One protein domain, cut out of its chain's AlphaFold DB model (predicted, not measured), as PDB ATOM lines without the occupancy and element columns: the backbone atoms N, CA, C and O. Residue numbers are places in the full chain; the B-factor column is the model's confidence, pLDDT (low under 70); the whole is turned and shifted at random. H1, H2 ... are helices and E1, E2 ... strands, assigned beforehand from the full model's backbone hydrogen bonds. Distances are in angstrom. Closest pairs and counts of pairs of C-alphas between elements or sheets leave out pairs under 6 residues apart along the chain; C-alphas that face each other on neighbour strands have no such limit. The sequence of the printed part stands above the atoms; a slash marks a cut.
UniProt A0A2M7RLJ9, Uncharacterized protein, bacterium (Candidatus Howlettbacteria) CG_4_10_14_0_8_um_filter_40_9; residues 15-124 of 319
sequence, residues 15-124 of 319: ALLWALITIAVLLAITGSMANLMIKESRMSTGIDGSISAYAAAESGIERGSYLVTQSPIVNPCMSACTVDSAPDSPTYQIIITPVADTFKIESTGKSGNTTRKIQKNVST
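AT A GLANCE: This is residues 15 to 124 of the 319 residues of an uncharacterized protein of bacterium (Candidatus Howlettbacteria) CG_4_10_14_0_8_um_filter_40_9 (UniProt A0A2M7RLJ9). A small, twisted sheet has residues 46 to 69 of one very long helix, H1, packed over one face, making two layers; residues 15 to 45 of H1 stick out as a long arm. The printed part has 110 residues with one named helix and three named strands, H1 E1 E2 E3, class mixed. The sheet, order E1 E2 E3, is an antiparallel meander, each strand beside the one before. The whole is extended, radius of gyration of the C-alphas 24.2 A, spanning 85 by 32 by 16 A.

HOW THE PARTS SIT: E2, residues 102 to 111, forms hairpins with edge strands E1, residues 91 to 99 (N 95 to O 106, 2.8 A), and E3, residues 114 to 123 (N 107 to O 118, 2.9 A). H1, residues 15 to 70, is on the sheet; its closest C-alphas to E2 are Ala 57 and Gly 109, 4.0 A. H1 has a kink of 28 degrees near residue 48, and 49 of 52 O i to N i+4 pairs are within hydrogen-bond range.

IN THESE COORDINATES: H1 runs 82.1 A from C-alpha 15 at (240.052, 171.071, 167.628). E1 measures 25.7 A, E2 29.4 A and E3 30.1 A, ending with C-alpha 123 at (175.324, 135.989, 144.832).

THE WHOLE: The farthest C-alphas, Ala 15 and Ile 73, are 85.1 A apart. The printed part has no cut. The H1 to E1 link is long; pLDDT is under 70 at residues 71 to 87.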
ATOM      1  N   ALA A  15     240.182 171.949 168.792       90.75
ATOM      2  CA  ALA A  15     240.052 171.071 167.628       90.75
ATOM      3  C   ALA A  15     239.625 169.640 168.008       90.75
ATOM      4  O   ALA A  15     238.777 169.050 167.340       90.75
ATOM      5  N   LEU A  16     240.162 169.097 169.108       91.12
ATOM      6  CA  LEU A  16     239.802 167.762 169.594       91.12
ATOM      7  C   LEU A  16     238.347 167.700 170.086       91.12
ATOM      8  O   LEU A  16     237.646 166.727 169.818       91.12
ATOM      9  N   LEU A  17     237.876 168.758 170.750       93.25
ATOM     10  CA  LEU A  17     236.493 168.847 171.215       93.25
ATOM     11  C   LEU A  17     235.502 168.899 170.041       93.25
ATOM     12  O   LEU A  17     234.498 168.190 170.057       93.25
ATOM     13  N   TRP A  18     235.815 169.657 168.986       95.81
ATOM     14  CA  TRP A  18     235.008 169.671 167.763       95.81
ATOM     15  C   TRP A  18     234.974 168.315 167.056       95.81
ATOM     16  O   TRP A  18     233.902 167.885 166.633       95.81
ATOM     17  N   ALA A  19     236.109 167.617 166.972       96.31
ATOM     18  CA  ALA A  19     236.166 166.284 166.377       96.31
ATOM     19  C   ALA A  19     235.315 165.259 167.149       96.31
ATOM     20  O   ALA A  19     234.627 164.442 166.545       96.31
ATOM     21  N   LEU A  20     235.307 165.317 168.484       97.00
ATOM     22  CA  LEU A  20     234.460 164.438 169.297       97.00
ATOM     23  C   LEU A  20     232.968 164.698 169.069       97.00
ATOM     24  O   LEU A  20     232.197 163.747 168.958       97.00
ATOM     25  N   ILE A  21     232.562 165.967 168.958       97.69
ATOM     26  CA  ILE A  21     231.164 166.326 168.690       97.69
ATOM     27  C   ILE A  21     230.732 165.815 167.310       97.69
ATOM     28  O   ILE A  21     229.664 165.216 167.191       97.69
ATOM     29  N   THR A  22     231.549 165.997 166.270       97.50
ATOM     30  CA  THR A  22     231.194 165.528 164.921       97.50
ATOM     31  C   THR A  22     231.118 164.007 164.853       97.50
ATOM     32  O   THR A  22     230.168 163.476 164.277       97.50
ATOM     33  N   ILE A  23     232.047 163.299 165.503       98.06
ATOM     34  CA  ILE A  23     232.017 161.834 165.615       98.06
ATOM     35  C   ILE A  23     230.761 161.369 166.364       98.06
ATOM     36  O   ILE A  23     230.108 160.426 165.919       98.06
ATOM     37  N   ALA A  24     230.377 162.036 167.456       98.00
ATOM     38  CA  ALA A  24     229.168 161.698 168.206       98.00
ATOM     39  C   ALA A  24     227.892 161.863 167.360       98.00
ATOM     40  O   ALA A  24     227.024 160.989 167.378       98.00
ATOM     41  N   VAL A  25     227.794 162.937 166.570       97.88
ATOM     42  CA  VAL A  25     226.662 163.158 165.652       97.88
ATOM     43  C   VAL A  25     226.634 162.097 164.546       97.88
ATOM     44  O   VAL A  25     225.578 161.526 164.270       97.88
ATOM     45  N   LEU A  26     227.787 161.770 163.955       97.81
ATOM     46  CA  LEU A  26     227.912 160.706 162.950       97.81
ATOM     47  C   LEU A  26     227.490 159.336 163.503       97.81
ATOM     48  O   LEU A  26     226.769 158.594 162.831       97.81
ATOM     49  N   LEU A  27     227.883 159.016 164.737       97.94
ATOM     50  CA  LEU A  27     227.470 157.793 165.429       97.94
ATOM     51  C   LEU A  27     225.960 157.758 165.680       97.94
ATOM     52  O   LEU A  27     225.338 156.723 165.447       97.94
ATOM     53  N   ALA A  28     225.355 158.872 166.098       97.88
ATOM     54  CA  ALA A  28     223.913 158.950 166.327       97.88
ATOM     55  C   ALA A  28     223.113 158.699 165.036       97.88
ATOM     56  O   ALA A  28     222.171 157.903 165.034       97.88
ATOM     57  N   ILE A  29     223.525 159.313 163.921       97.94
ATOM     58  CA  ILE A  29     222.886 159.113 162.613       97.94
ATOM     59  C   ILE A  29     223.043 157.656 162.165       97.94
ATOM     60  O   ILE A  29     222.053 157.002 161.834       97.94
ATOM     61  N   THR A  30     224.258 157.109 162.227       98.00
ATOM     62  CA  THR A  30     224.531 155.725 161.806       98.00
ATOM     63  C   THR A  30     223.758 154.716 162.659       98.00
ATOM     64  O   THR A  30     223.164 153.777 162.132       98.00
ATOM     65  N   GLY A  31     223.688 154.943 163.974       97.75
ATOM     66  CA  GLY A  31     222.909 154.117 164.895       97.75
ATOM     67  C   GLY A  31     221.408 154.149 164.597       97.75
ATOM     68  O   GLY A  31     220.744 153.113 164.650       97.75
ATOM     69  N   SER A  32     220.864 155.310 164.219       97.00
ATOM     70  CA  SER A  32     219.456 155.416 163.815       97.00
ATOM     71  C   SER A  32     219.156 154.637 162.527       97.00
ATOM     72  O   SER A  32     218.166 153.906 162.474       97.00
ATOM     73  N   MET A  33     220.050 154.703 161.535       97.38
ATOM     74  CA  MET A  33     219.897 153.987 160.268       97.38
ATOM     75  C   MET A  33     219.993 152.469 160.457       97.38
ATOM     76  O   MET A  33     219.181 151.724 159.913       97.38
ATOM     77  N   ALA A  34     220.929 152.003 161.291       97.00
ATOM     78  CA  ALA A  34     221.055 150.585 161.623       97.00
ATOM     79  C   ALA A  34     219.770 150.032 162.266       97.00
ATOM     80  O   ALA A  34     219.298 148.956 161.897       97.00
ATOM     81  N   ASN A  35     219.150 150.791 163.174       95.75
ATOM     82  CA  ASN A  35     217.884 150.399 163.796       95.75
ATOM     83  C   ASN A  35     216.724 150.309 162.792       95.75
ATOM     84  O   ASN A  35     215.881 149.419 162.920       95.75
ATOM     85  N   LEU A  36     216.670 151.204 161.802       95.25
ATOM     86  CA  LEU A  36     215.674 151.138 160.728       95.25
ATOM     87  C   LEU A  36     215.891 149.910 159.843       95.25
ATOM     88  O   LEU A  36     214.951 149.144 159.638       95.25
ATOM     89  N   MET A  37     217.131 149.648 159.423       94.25
ATOM     90  CA  MET A  37     217.459 148.481 158.599       94.25
ATOM     91  C   MET A  37     217.114 147.154 159.287       94.25
ATOM     92  O   MET A  37     216.586 146.245 158.648       94.25
ATOM     93  N   ILE A  38     217.342 147.035 160.599       91.69
ATOM     94  CA  ILE A  38     216.964 145.829 161.356       91.69
ATOM     95  C   ILE A  38     215.439 145.640 161.372       91.69
ATOM     96  O   ILE A  38     214.955 144.511 161.267       91.69
ATOM     97  N   LYS A  39     214.667 146.728 161.494       87.00
ATOM     98  CA  LYS A  39     213.198 146.667 161.467       87.00
ATOM     99  C   LYS A  39     212.674 146.277 160.087       87.00
ATOM    100  O   LYS A  39     211.828 145.391 160.004       87.00
ATOM    101  N   GLU A  40     213.203 146.877 159.024       85.62
ATOM    102  CA  GLU A  40     212.809 146.550 157.648       85.62
ATOM    103  C   GLU A  40     213.191 145.118 157.268       85.62
ATOM    104  O   GLU A  40     212.377 144.398 156.696       85.62
ATOM    105  N   SER A  41     214.377 144.653 157.672       83.44
ATOM    106  CA  SER A  41     214.812 143.272 157.443       83.44
ATOM    107  C   SER A  41     213.857 142.253 158.077       83.44
ATOM    108  O   SER A  41     213.485 141.275 157.430       83.44
ATOM    109  N   ARG A  42     213.381 142.508 159.305       74.06
ATOM    110  CA  ARG A  42     212.386 141.648 159.974       74.06
ATOM    111  C   ARG A  42     211.003 141.707 159.330       74.06
ATOM    112  O   ARG A  42     210.266 140.730 159.402       74.06
ATOM    113  N   MET A  43     210.635 142.838 158.735       77.25
ATOM    114  CA  MET A  43     209.371 142.958 158.010       77.25
ATOM    115  C   MET A  43     209.439 142.212 156.672       77.25
ATOM    116  O   MET A  43     208.488 141.522 156.320       77.25
ATOM    117  N   SER A  44     210.586 142.270 155.988       81.06
ATOM    118  CA  SER A  44     210.837 141.586 154.715       81.06
ATOM    119  C   SER A  44     210.707 140.065 154.819       81.06
ATOM    120  O   SER A  44     209.996 139.452 154.030       81.06
ATOM    121  N   THR A  45     211.271 139.442 155.859       76.62
ATOM    122  CA  THR A  45     211.186 137.977 156.024       76.62
ATOM    123  C   THR A  45     209.768 137.465 156.292       76.62
ATOM    124  O   THR A  45     209.467 136.305 156.016       76.62
ATOM    125  N   GLY A  46     208.875 138.314 156.808       78.81
ATOM    126  CA  GLY A  46     207.457 137.986 156.972       78.81
ATOM    127  C   GLY A  46     206.616 138.216 155.713       78.81
ATOM    128  O   GLY A  46     205.502 137.694 155.628       78.81
ATOM    129  N   ILE A  47     207.115 138.991 154.742       88.19
ATOM    130  CA  ILE A  47     206.372 139.343 153.527       88.19
ATOM    131  C   ILE A  47     206.228 138.125 152.617       88.19
ATOM    132  O   ILE A  47     205.108 137.844 152.199       88.19
ATOM    133  N   ASP A  48     207.289 137.348 152.396       88.31
ATOM    134  CA  ASP A  48     207.234 136.186 151.499       88.31
ATOM    135  C   ASP A  48     206.208 135.146 151.974       88.31
ATOM    136  O   ASP A  48     205.325 134.739 151.216       88.31
ATOM    137  N   GLY A  49     206.241 134.800 153.268       89.12
ATOM    138  CA  GLY A  49     205.264 133.893 153.883       89.12
ATOM    139  C   GLY A  49     203.844 134.468 153.932       89.12
ATOM    140  O   GLY A  49     202.855 133.735 153.909       89.12
ATOM    141  N   SER A  50     203.718 135.794 153.988       91.06
ATOM    142  CA  SER A  50     202.425 136.469 153.931       91.06
ATOM    143  C   SER A  50     201.830 136.459 152.527       91.06
ATOM    144  O   SER A  50     200.622 136.264 152.400       91.06
ATOM    145  N   ILE A  51     202.641 136.689 151.493       92.94
ATOM    146  CA  ILE A  51     202.206 136.676 150.094       92.94
ATOM    147  C   ILE A  51     201.769 135.263 149.713       92.94
ATOM    148  O   ILE A  51     200.684 135.095 149.162       92.94
ATOM    149  N   SER A  52     202.548 134.239 150.068       92.00
ATOM    150  CA  SER A  52     202.192 132.844 149.787       92.00
ATOM    151  C   SER A  52     200.920 132.403 150.522       92.00
ATOM    152  O   SER A  52     200.041 131.794 149.912       92.00
ATOM    153  N   ALA A  53     200.765 132.750 151.807       92.62
ATOM    154  CA  ALA A  53     199.543 132.467 152.562       92.62
ATOM    155  C   ALA A  53     198.320 133.199 151.979       92.62
ATOM    156  O   ALA A  53     197.222 132.644 151.957       92.62
ATOM    157  N   TYR A  54     198.502 134.427 151.486       94.75
ATOM    158  CA  TYR A  54     197.444 135.179 150.813       94.75
ATOM    159  C   TYR A  54     197.051 134.535 149.477       94.75
ATOM    160  O   TYR A  54     195.867 134.296 149.253       94.75
ATOM    161  N   ALA A  55     198.021 134.166 148.637       93.38
ATOM    162  CA  ALA A  55     197.773 133.499 147.357       93.38
ATOM    163  C   ALA A  55     197.048 132.149 147.531       93.38
ATOM    164  O   ALA A  55     196.164 131.797 146.744       93.38
ATOM    165  N   ALA A  56     197.368 131.402 148.594       91.88
ATOM    166  CA  ALA A  56     196.648 130.179 148.937       91.88
ATOM    167  C   ALA A  56     195.197 130.456 149.355       91.88
ATOM    168  O   ALA A  56     194.287 129.770 148.889       91.88
ATOM    169  N   ALA A  57     194.961 131.479 150.182       94.06
ATOM    170  CA  ALA A  57     193.607 131.890 150.548       94.06
ATOM    171  C   ALA A  57     192.798 132.352 149.319       94.06
ATOM    172  O   ALA A  57     191.629 132.006 149.178       94.06
ATOM    173  N   GLU A  58     193.417 133.082 148.392       95.25
ATOM    174  CA  GLU A  58     192.784 133.521 147.144       95.25
ATOM    175  C   GLU A  58     192.405 132.330 146.252       95.25
ATOM    176  O   GLU A  58     191.265 132.230 145.798       95.25
ATOM    177  N   SER A  59     193.300 131.348 146.121       93.62
ATOM    178  CA  SER A  59     193.014 130.087 145.420       93.62
ATOM    179  C   SER A  59     191.832 129.332 146.044       93.62
ATOM    180  O   SER A  59     191.008 128.747 145.337       93.62
ATOM    181  N   GLY A  60     191.717 129.365 147.375       89.94
ATOM    182  CA  GLY A  60     190.581 128.795 148.092       89.94
ATOM    183  C   GLY A  60     189.269 129.547 147.846       89.94
ATOM    184  O   GLY A  60     188.228 128.910 147.698       89.94
ATOM    185  N   ILE A  61     189.300 130.879 147.734       94.06
ATOM    186  CA  ILE A  61     188.125 131.675 147.344       94.06
ATOM    187  C   ILE A  61     187.665 131.319 145.927       94.06
ATOM    188  O   ILE A  61     186.469 131.101 145.726       94.06
ATOM    189  N   GLU A  62     188.581 131.207 144.964       92.62
ATOM    190  CA  GLU A  62     188.244 130.847 143.579       92.62
ATOM    191  C   GLU A  62     187.633 129.443 143.494       92.62
ATOM    192  O   GLU A  62     186.567 129.250 142.901       92.62
ATOM    193  N   ARG A  63     188.232 128.462 144.183       88.62
ATOM    194  CA  ARG A  63     187.668 127.108 144.265       88.62
ATOM    195  C   ARG A  63     186.307 127.094 144.958       88.62
ATOM    196  O   ARG A  63     185.399 126.409 144.493       88.62
ATOM    197  N   GLY A  64     186.149 127.838 146.051       87.94
ATOM    198  CA  GLY A  64     184.871 127.964 146.748       87.94
ATOM    199  C   GLY A  64     183.793 128.556 145.841       87.94
ATOM    200  O   GLY A  64     182.686 128.028 145.771       87.94
ATOM    201  N   SER A  65     184.131 129.609 145.094       89.75
ATOM    202  CA  SER A  65     183.213 130.255 144.154       89.75
ATOM    203  C   SER A  65     182.820 129.310 143.020       89.75
ATOM    204  O   SER A  65     181.659 129.278 142.623       89.75
ATOM    205  N   TYR A  66     183.761 128.512 142.518       88.69
ATOM    206  CA  TYR A  66     183.486 127.492 141.512       88.69
ATOM    207  C   TYR A  66     182.523 126.411 142.022       88.69
ATOM    208  O   TYR A  66     181.584 126.050 141.314       88.69
ATOM    209  N   LEU A  67     182.710 125.932 143.258       84.62
ATOM    210  CA  LEU A  67     181.830 124.932 143.876       84.62
ATOM    211  C   LEU A  67     180.397 125.453 144.037       84.62
ATOM    212  O   LEU A  67     179.455 124.739 143.704       84.62
ATOM    213  N   VAL A  68     180.245 126.706 144.479       85.12
ATOM    214  CA  VAL A  68     178.934 127.369 144.582       85.12
ATOM    215  C   VAL A  68     178.256 127.470 143.211       85.12
ATOM    216  O   VAL A  68     177.054 127.239 143.106       85.12
ATOM    217  N   THR A  69     179.014 127.757 142.148       84.19
ATOM    218  CA  THR A  69     178.479 127.853 140.779       84.19
ATOM    219  C   THR A  69     178.116 126.490 140.180       84.19
ATOM    220  O   THR A  69     177.090 126.373 139.516       84.19
ATOM    221  N   GLN A  70     178.935 125.451 140.384       82.38
ATOM    222  CA  GLN A  70     178.680 124.117 139.819       82.38
ATOM    223  C   GLN A  70     177.527 123.380 140.494       82.38
ATOM    224  O   GLN A  70     176.866 122.548 139.872       82.38
ATOM    225  N   SER A  71     177.319 123.602 141.786       66.88
ATOM    226  CA  SER A  71     176.257 122.955 142.541       66.88
ATOM    227  C   SER A  71     175.827 123.890 143.665       66.88
ATOM    228  O   SER A  71     176.461 123.880 144.718       66.88
ATOM    229  N   PRO A  72     174.722 124.646 143.502       63.50
ATOM    230  CA  PRO A  72     174.173 125.465 144.591       63.50
ATOM    231  C   PRO A  72     173.751 124.608 145.800       63.50
ATOM    232  O   PRO A  72     173.555 125.111 146.901       63.50
ATOM    233  N   ILE A  73     173.694 123.288 145.606       57.94
ATOM    234  CA  ILE A  73     173.541 122.238 146.612       57.94
ATOM    235  C   ILE A  73     174.863 122.003 147.355       57.94
ATOM    236  O   ILE A  73     175.385 120.886 147.413       57.94
ATOM    237  N   VAL A  74     175.464 123.055 147.901       54.09
ATOM    238  CA  VAL A  74     176.618 122.865 148.777       54.09
ATOM    239  C   VAL A  74     176.067 122.387 150.113       54.09
ATOM    240  O   VAL A  74     175.464 123.154 150.858       54.09
ATOM    241  N   ASN A  75     176.214 121.090 150.396       54.97
ATOM    242  CA  ASN A  75     175.860 120.523 151.693       54.97
ATOM    243  C   ASN A  75     176.555 121.376 152.781       54.97
ATOM    244  O   ASN A  75     177.783 121.506 152.718       54.97
ATOM    245  N   PRO A  76     175.822 121.980 153.742       50.19
ATOM    246  CA  PRO A  76     176.363 122.974 154.686       50.19
ATOM    247  C   PRO A  76     177.491 122.444 155.587       50.19
ATOM    248  O   PRO A  76     178.113 123.207 156.320       50.19
ATOM    249  N   CYS A  77     177.788 121.147 155.504       46.84
ATOM    250  CA  CYS A  77     178.838 120.465 156.243       46.84
ATOM    251  C   CYS A  77     180.051 120.063 155.384       46.84
ATOM    252  O   CYS A  77     180.763 119.135 155.765       46.84
ATOM    253  N   MET A  78     180.353 120.734 154.262       50.78
ATOM    254  CA  MET A  78     181.716 120.668 153.698       50.78
ATOM    255  C   MET A  78     182.677 121.487 154.570       50.78
ATOM    256  O   MET A  78     183.197 122.530 154.179       50.78
ATOM    257  N   SER A  79     182.880 121.019 155.797       48.28
ATOM    258  CA  SER A  79     183.925 121.507 156.674       48.28
ATOM    259  C   SER A  79     185.271 121.098 156.084       48.28
ATOM    260  O   SER A  79     185.574 119.909 156.002       48.28
ATOM    261  N   ALA A  80     186.084 122.089 155.724       50.97
ATOM    262  CA  ALA A  80     187.522 121.943 155.556       50.97
ATOM    263  C   ALA A  80     187.961 120.934 154.479       50.97
ATOM    264  O   ALA A  80     188.574 119.911 154.773       50.97
ATOM    265  N   CYS A  81     187.745 121.254 153.203       51.81
ATOM    266  CA  CYS A  81     188.597 120.671 152.166       51.81
ATOM    267  C   CYS A  81     189.992 121.298 152.285       51.81
ATOM    268  O   CYS A  81     190.263 122.324 151.662       51.81
ATOM    269  N   THR A  82     190.853 120.711 153.116       53.06
ATOM    270  CA  THR A  82     192.285 121.010 153.103       53.06
ATOM    271  C   THR A  82     192.858 120.373 151.852       53.06
ATOM    272  O   THR A  82     192.892 119.150 151.719       53.06
ATOM    273  N   VAL A  83     193.260 121.196 150.891       56.62
ATOM    274  CA  VAL A  83     194.015 120.705 149.739       56.62
ATOM    275  C   VAL A  83     195.473 120.682 150.170       56.62
ATOM    276  O   VAL A  83     196.209 121.643 149.950       56.62
ATOM    277  N   ASP A  84     195.856 119.605 150.858       51.69
ATOM    278  CA  ASP A  84     197.254 119.340 151.180       51.69
ATOM    279  C   ASP A  84     197.987 119.032 149.873       51.69
ATOM    280  O   ASP A  84     197.912 117.946 149.300       51.69
ATOM    281  N   SER A  85     198.686 120.040 149.373       56.81
ATOM    282  CA  SER A  85     199.901 119.807 148.602       56.81
ATOM    283  C   SER A  85     201.038 119.677 149.617       56.81
ATOM    284  O   SER A  85     200.910 120.273 150.673       56.81
ATOM    285  N   ALA A  86     202.049 118.846 149.317       64.88
ATOM    286  CA  ALA A  86     203.291 118.516 150.052       64.88
ATOM    287  C   ALA A  86     203.551 119.170 151.441       64.88
ATOM    288  O   ALA A  86     203.253 120.335 151.629       64.88
ATOM    289  N   PRO A  87     204.236 118.502 152.392       66.50
ATOM    290  CA  PRO A  87     204.363 118.945 153.796       66.50
ATOM    291  C   PRO A  87     204.837 120.394 154.061       66.50
ATOM    292  O   PRO A  87     204.595 120.894 155.157       66.50
ATOM    293  N   ASP A  88     205.430 121.084 153.080       73.88
ATOM    294  CA  ASP A  88     205.869 122.488 153.166       73.88
ATOM    295  C   ASP A  88     205.156 123.448 152.189       73.88
ATOM    296  O   ASP A  88     205.481 124.636 152.113       73.88
ATOM    297  N   SER A  89     204.187 122.959 151.419       82.88
ATOM    298  CA  SER A  89     203.437 123.776 150.470       82.88
ATOM    299  C   SER A  89     202.385 124.623 151.182       82.88
ATOM    300  O   SER A  89     201.856 124.241 152.228       82.88
ATOM    301  N   PRO A  90     202.051 125.799 150.631       87.75
ATOM    302  CA  PRO A  90     201.000 126.617 151.193       87.75
ATOM    303  C   PRO A  90     199.648 125.907 151.032       87.75
ATOM    304  O   PRO A  90     199.274 125.484 149.938       87.75
ATOM    305  N   THR A  91     198.910 125.778 152.130       90.62
ATOM    306  CA  THR A  91     197.612 125.098 152.171       90.62
ATOM    307  C   THR A  91     196.494 126.108 152.361       90.62
ATOM    308  O   THR A  91     196.715 127.224 152.833       90.62
ATOM    309  N   TYR A  92     195.273 125.735 151.986       89.88
ATOM    310  CA  TYR A  92     194.093 126.537 152.276       89.88
ATOM    311  C   TYR A  92     192.950 125.682 152.808       89.88
ATOM    312  O   TYR A  92     192.803 124.510 152.465       89.88
ATOM    313  N   GLN A  93     192.117 126.315 153.622       89.12
ATOM    314  CA  GLN A  93     190.870 125.783 154.144       89.12
ATOM    315  C   GLN A  93     189.728 126.674 153.661       89.12
ATOM    316  O   GLN A  93     189.836 127.898 153.736       89.12
ATOM    317  N   ILE A  94     188.641 126.077 153.175       88.88
ATOM    318  CA  ILE A  94     187.444 126.801 152.729       88.88
ATOM    319  C   ILE A  94     186.289 126.475 153.675       88.88
ATOM    320  O   ILE A  94     186.096 125.315 154.047       88.88
ATOM    321  N   ILE A  95     185.522 127.497 154.041       86.50
ATOM    322  CA  ILE A  95     184.248 127.392 154.747       86.50
ATOM    323  C   ILE A  95     183.211 128.136 153.907       86.50
ATOM    324  O   ILE A  95     183.378 129.319 153.615       86.50
ATOM    325  N   ILE A  96     182.154 127.436 153.497       86.62
ATOM    326  CA  ILE A  96     181.046 128.011 152.730       86.62
ATOM    327  C   ILE A  96     179.823 128.022 153.640       86.62
ATOM    328  O   ILE A  96     179.375 126.972 154.091       86.62
ATOM    329  N   THR A  97     179.294 129.208 153.923       84.75
ATOM    330  CA  THR A  97     178.109 129.396 154.762       84.75
ATOM    331  C   THR A  97     176.984 129.986 153.912       84.75
ATOM    332  O   THR A  97     177.180 131.057 153.330       84.75
ATOM    333  N   PRO A  98     175.814 129.331 153.814       82.19
ATOM    334  CA  PRO A  98     174.653 129.931 153.165       82.19
ATOM    335  C   PRO A  98     174.155 131.130 153.991       82.19
ATOM    336  O   PRO A  98     174.028 131.044 155.212       82.19
ATOM    337  N   VAL A  99     173.902 132.261 153.331       84.44
ATOM    338  CA  VAL A  99     173.412 133.515 153.925       84.44
ATOM    339  C   VAL A  99     172.304 134.079 153.031       84.44
ATOM    340  O   VAL A  99     172.578 134.824 152.087       84.44
ATOM    341  N   ALA A 100     171.052 133.732 153.345       82.56
ATOM    342  CA  ALA A 100     169.874 134.083 152.541       82.56
ATOM    343  C   ALA A 100     170.076 133.718 151.050       82.56
ATOM    344  O   ALA A 100     170.360 132.561 150.755       82.56
ATOM    345  N   ASP A 101     170.008 134.693 150.137       80.19
ATOM    346  CA  ASP A 101     170.196 134.519 148.682       80.19
ATOM    347  C   ASP A 101     171.672 134.531 148.230       80.19
ATOM    348  O   ASP A 101     171.992 134.663 147.044       80.19
ATOM    349  N   THR A 102     172.606 134.466 149.176       85.44
ATOM    350  CA  THR A 102     174.045 134.532 148.906       85.44
ATOM    351  C   THR A 102     174.796 133.439 149.650       85.44
ATOM    352  O   THR A 102     174.333 132.899 150.651       85.44
ATOM    353  N   PHE A 103     176.003 133.136 149.190       86.81
ATOM    354  CA  PHE A 103     176.943 132.293 149.914       86.81
ATOM    355  C   PHE A 103     178.095 133.152 150.420       86.81
ATOM    356  O   PHE A 103     178.739 133.875 149.655       86.81
ATOM    357  N   LYS A 104     178.380 133.061 151.719       90.31
ATOM    358  CA  LYS A 104     179.589 133.613 152.320       90.31
ATOM    359  C   LYS A 104     180.687 132.558 152.231       90.31
ATOM    360  O   LYS A 104     180.584 131.495 152.836       90.31
ATOM    361  N   ILE A 105     181.743 132.865 151.489       91.31
ATOM    362  CA  ILE A 105     182.909 132.001 151.311       91.31
ATOM    363  C   ILE A 105     184.049 132.595 152.127       91.31
ATOM    364  O   ILE A 105     184.483 133.720 151.880       91.31
ATOM    365  N   GLU A 106     184.536 131.848 153.106       93.19
ATOM    366  CA  GLU A 106     185.739 132.178 153.859       93.19
ATOM    367  C   GLU A 106     186.858 131.227 153.449       93.19
ATOM    368  O   GLU A 106     186.676 130.011 153.453       93.19
ATOM    369  N   SER A 107     188.029 131.771 153.125       93.31
ATOM    370  CA  SER A 107     189.226 130.972 152.898       93.31
ATOM    371  C   SER A 107     190.347 131.389 153.834       93.31
ATOM    372  O   SER A 107     190.653 132.574 153.971       93.31
ATOM    373  N   THR A 108     190.950 130.404 154.492       93.75
ATOM    374  CA  THR A 108     192.113 130.582 155.362       93.75
ATOM    375  C   THR A 108     193.305 129.897 154.716       93.75
ATOM    376  O   THR A 108     193.327 128.675 154.628       93.75
ATOM    377  N   GLY A 109     194.276 130.679 154.253       92.56
ATOM    378  CA  GLY A 109     195.530 130.204 153.681       92.56
ATOM    379  C   GLY A 109     196.647 130.194 154.720       92.56
ATOM    380  O   GLY A 109     196.748 131.105 155.549       92.56
ATOM    381  N   LYS A 110     197.494 129.169 154.683       92.12
ATOM    382  CA  LYS A 110     198.620 128.971 155.597       92.12
ATOM    383  C   LYS A 110     199.895 128.712 154.802       92.12
ATOM    384  O   LYS A 110     199.903 127.885 153.901       92.12
ATOM    385  N   SER A 111     200.982 129.387 155.162       91.19
ATOM    386  CA  SER A 111     202.327 129.113 154.648       91.19
ATOM    387  C   SER A 111     203.340 129.242 155.785       91.19
ATOM    388  O   SER A 111     203.497 130.313 156.381       91.19
ATOM    389  N   GLY A 112     203.972 128.124 156.150       88.62
ATOM    390  CA  GLY A 112     204.789 128.031 157.361       88.62
ATOM    391  C   GLY A 112     203.999 128.440 158.614       88.62
ATOM    392  O   GLY A 112     202.936 127.888 158.905       88.62
ATOM    393  N   ASN A 113     204.502 129.449 159.333       89.75
ATOM    394  CA  ASN A 113     203.861 130.015 160.530       89.75
ATOM    395  C   ASN A 113     202.889 131.169 160.232       89.75
ATOM    396  O   ASN A 113     202.268 131.703 161.150       89.75
ATOM    397  N   THR A 114     202.749 131.571 158.967       91.06
ATOM    398  CA  THR A 114     201.893 132.696 158.581       91.06
ATOM    399  C   THR A 114     200.529 132.188 158.142       91.06
ATOM    400  O   THR A 114     200.427 131.269 157.334       91.06
ATOM    401  N   THR A 115     199.468 132.800 158.668       93.19
ATOM    402  CA  THR A 115     198.078 132.492 158.308       93.19
ATOM    403  C   THR A 115     197.374 133.766 157.851       93.19
ATOM    404  O   THR A 115     197.490 134.810 158.496       93.19
ATOM    405  N   ARG A 116     196.642 133.694 156.737       93.31
ATOM    406  CA  ARG A 116     195.840 134.793 156.183       93.31
ATOM    407  C   ARG A 116     194.416 134.309 155.940       93.31
ATOM    408  O   ARG A 116     194.218 133.205 155.448       93.31
ATOM    409  N   LYS A 117     193.427 135.135 156.283       95.19
ATOM    410  CA  LYS A 117     192.005 134.849 156.058       95.19
ATOM    411  C   LYS A 117     191.423 135.885 155.102       95.19
ATOM    412  O   LYS A 117     191.624 137.080 155.307       95.19
ATOM    413  N   ILE A 118     190.705 135.419 154.088       95.75
ATOM    414  CA  ILE A 118     189.980 136.232 153.109       95.75
ATOM    415  C   ILE A 118     188.511 135.792 153.124       95.75
ATOM    416  O   ILE A 118     188.202 134.627 153.379       95.75
ATOM    417  N   GLN A 119     187.598 136.727 152.874       95.44
ATOM    418  CA  GLN A 119     186.166 136.461 152.761       95.44
ATOM    419  C   GLN A 119     185.622 137.084 151.471       95.44
ATOM    420  O   GLN A 119     185.958 138.220 151.144       95.44
ATOM    421  N   LYS A 120     184.735 136.362 150.779       94.88
ATOM    422  CA  LYS A 120     183.977 136.848 149.621       94.88
ATOM    423  C   LYS A 120     182.517 136.421 149.744       94.88
ATOM    424  O   LYS A 120     182.233 135.269 150.060       94.88
ATOM    425  N   ASN A 121     181.597 137.343 149.482       92.62
ATOM    426  CA  ASN A 121     180.178 137.019 149.351       92.62
ATOM    427  C   ASN A 121     179.873 136.816 147.863       92.62
ATOM    428  O   ASN A 121     180.250 137.652 147.041       92.62
ATOM    429  N   VAL A 122     179.218 135.711 147.519       89.81
ATOM    430  CA  VAL A 122     178.853 135.364 146.142       89.81
ATOM    431  C   VAL A 122     177.336 135.268 146.052       89.81
ATOM    432  O   VAL A 122     176.716 134.459 146.738       89.81
ATOM    433  N   SER A 123     176.734 136.106 145.209       85.06
ATOM    434  CA  SER A 123     175.324 135.989 144.832       85.06
ATOM    435  C   SER A 123     175.196 134.985 143.694       85.06
ATOM    436  O   SER A 123     175.864 135.140 142.672       85.06
ATOM    437  N   THR A 124     174.308 134.002 143.809       72.81
ATOM    438  CA  THR A 124     174.079 133.008 142.745       72.81
ATOM    439  C   THR A 124     173.304 133.558 141.547       72.81
ATOM    440  O   THR A 124     173.028 132.811 140.612       72.81
TER     441      THR A 124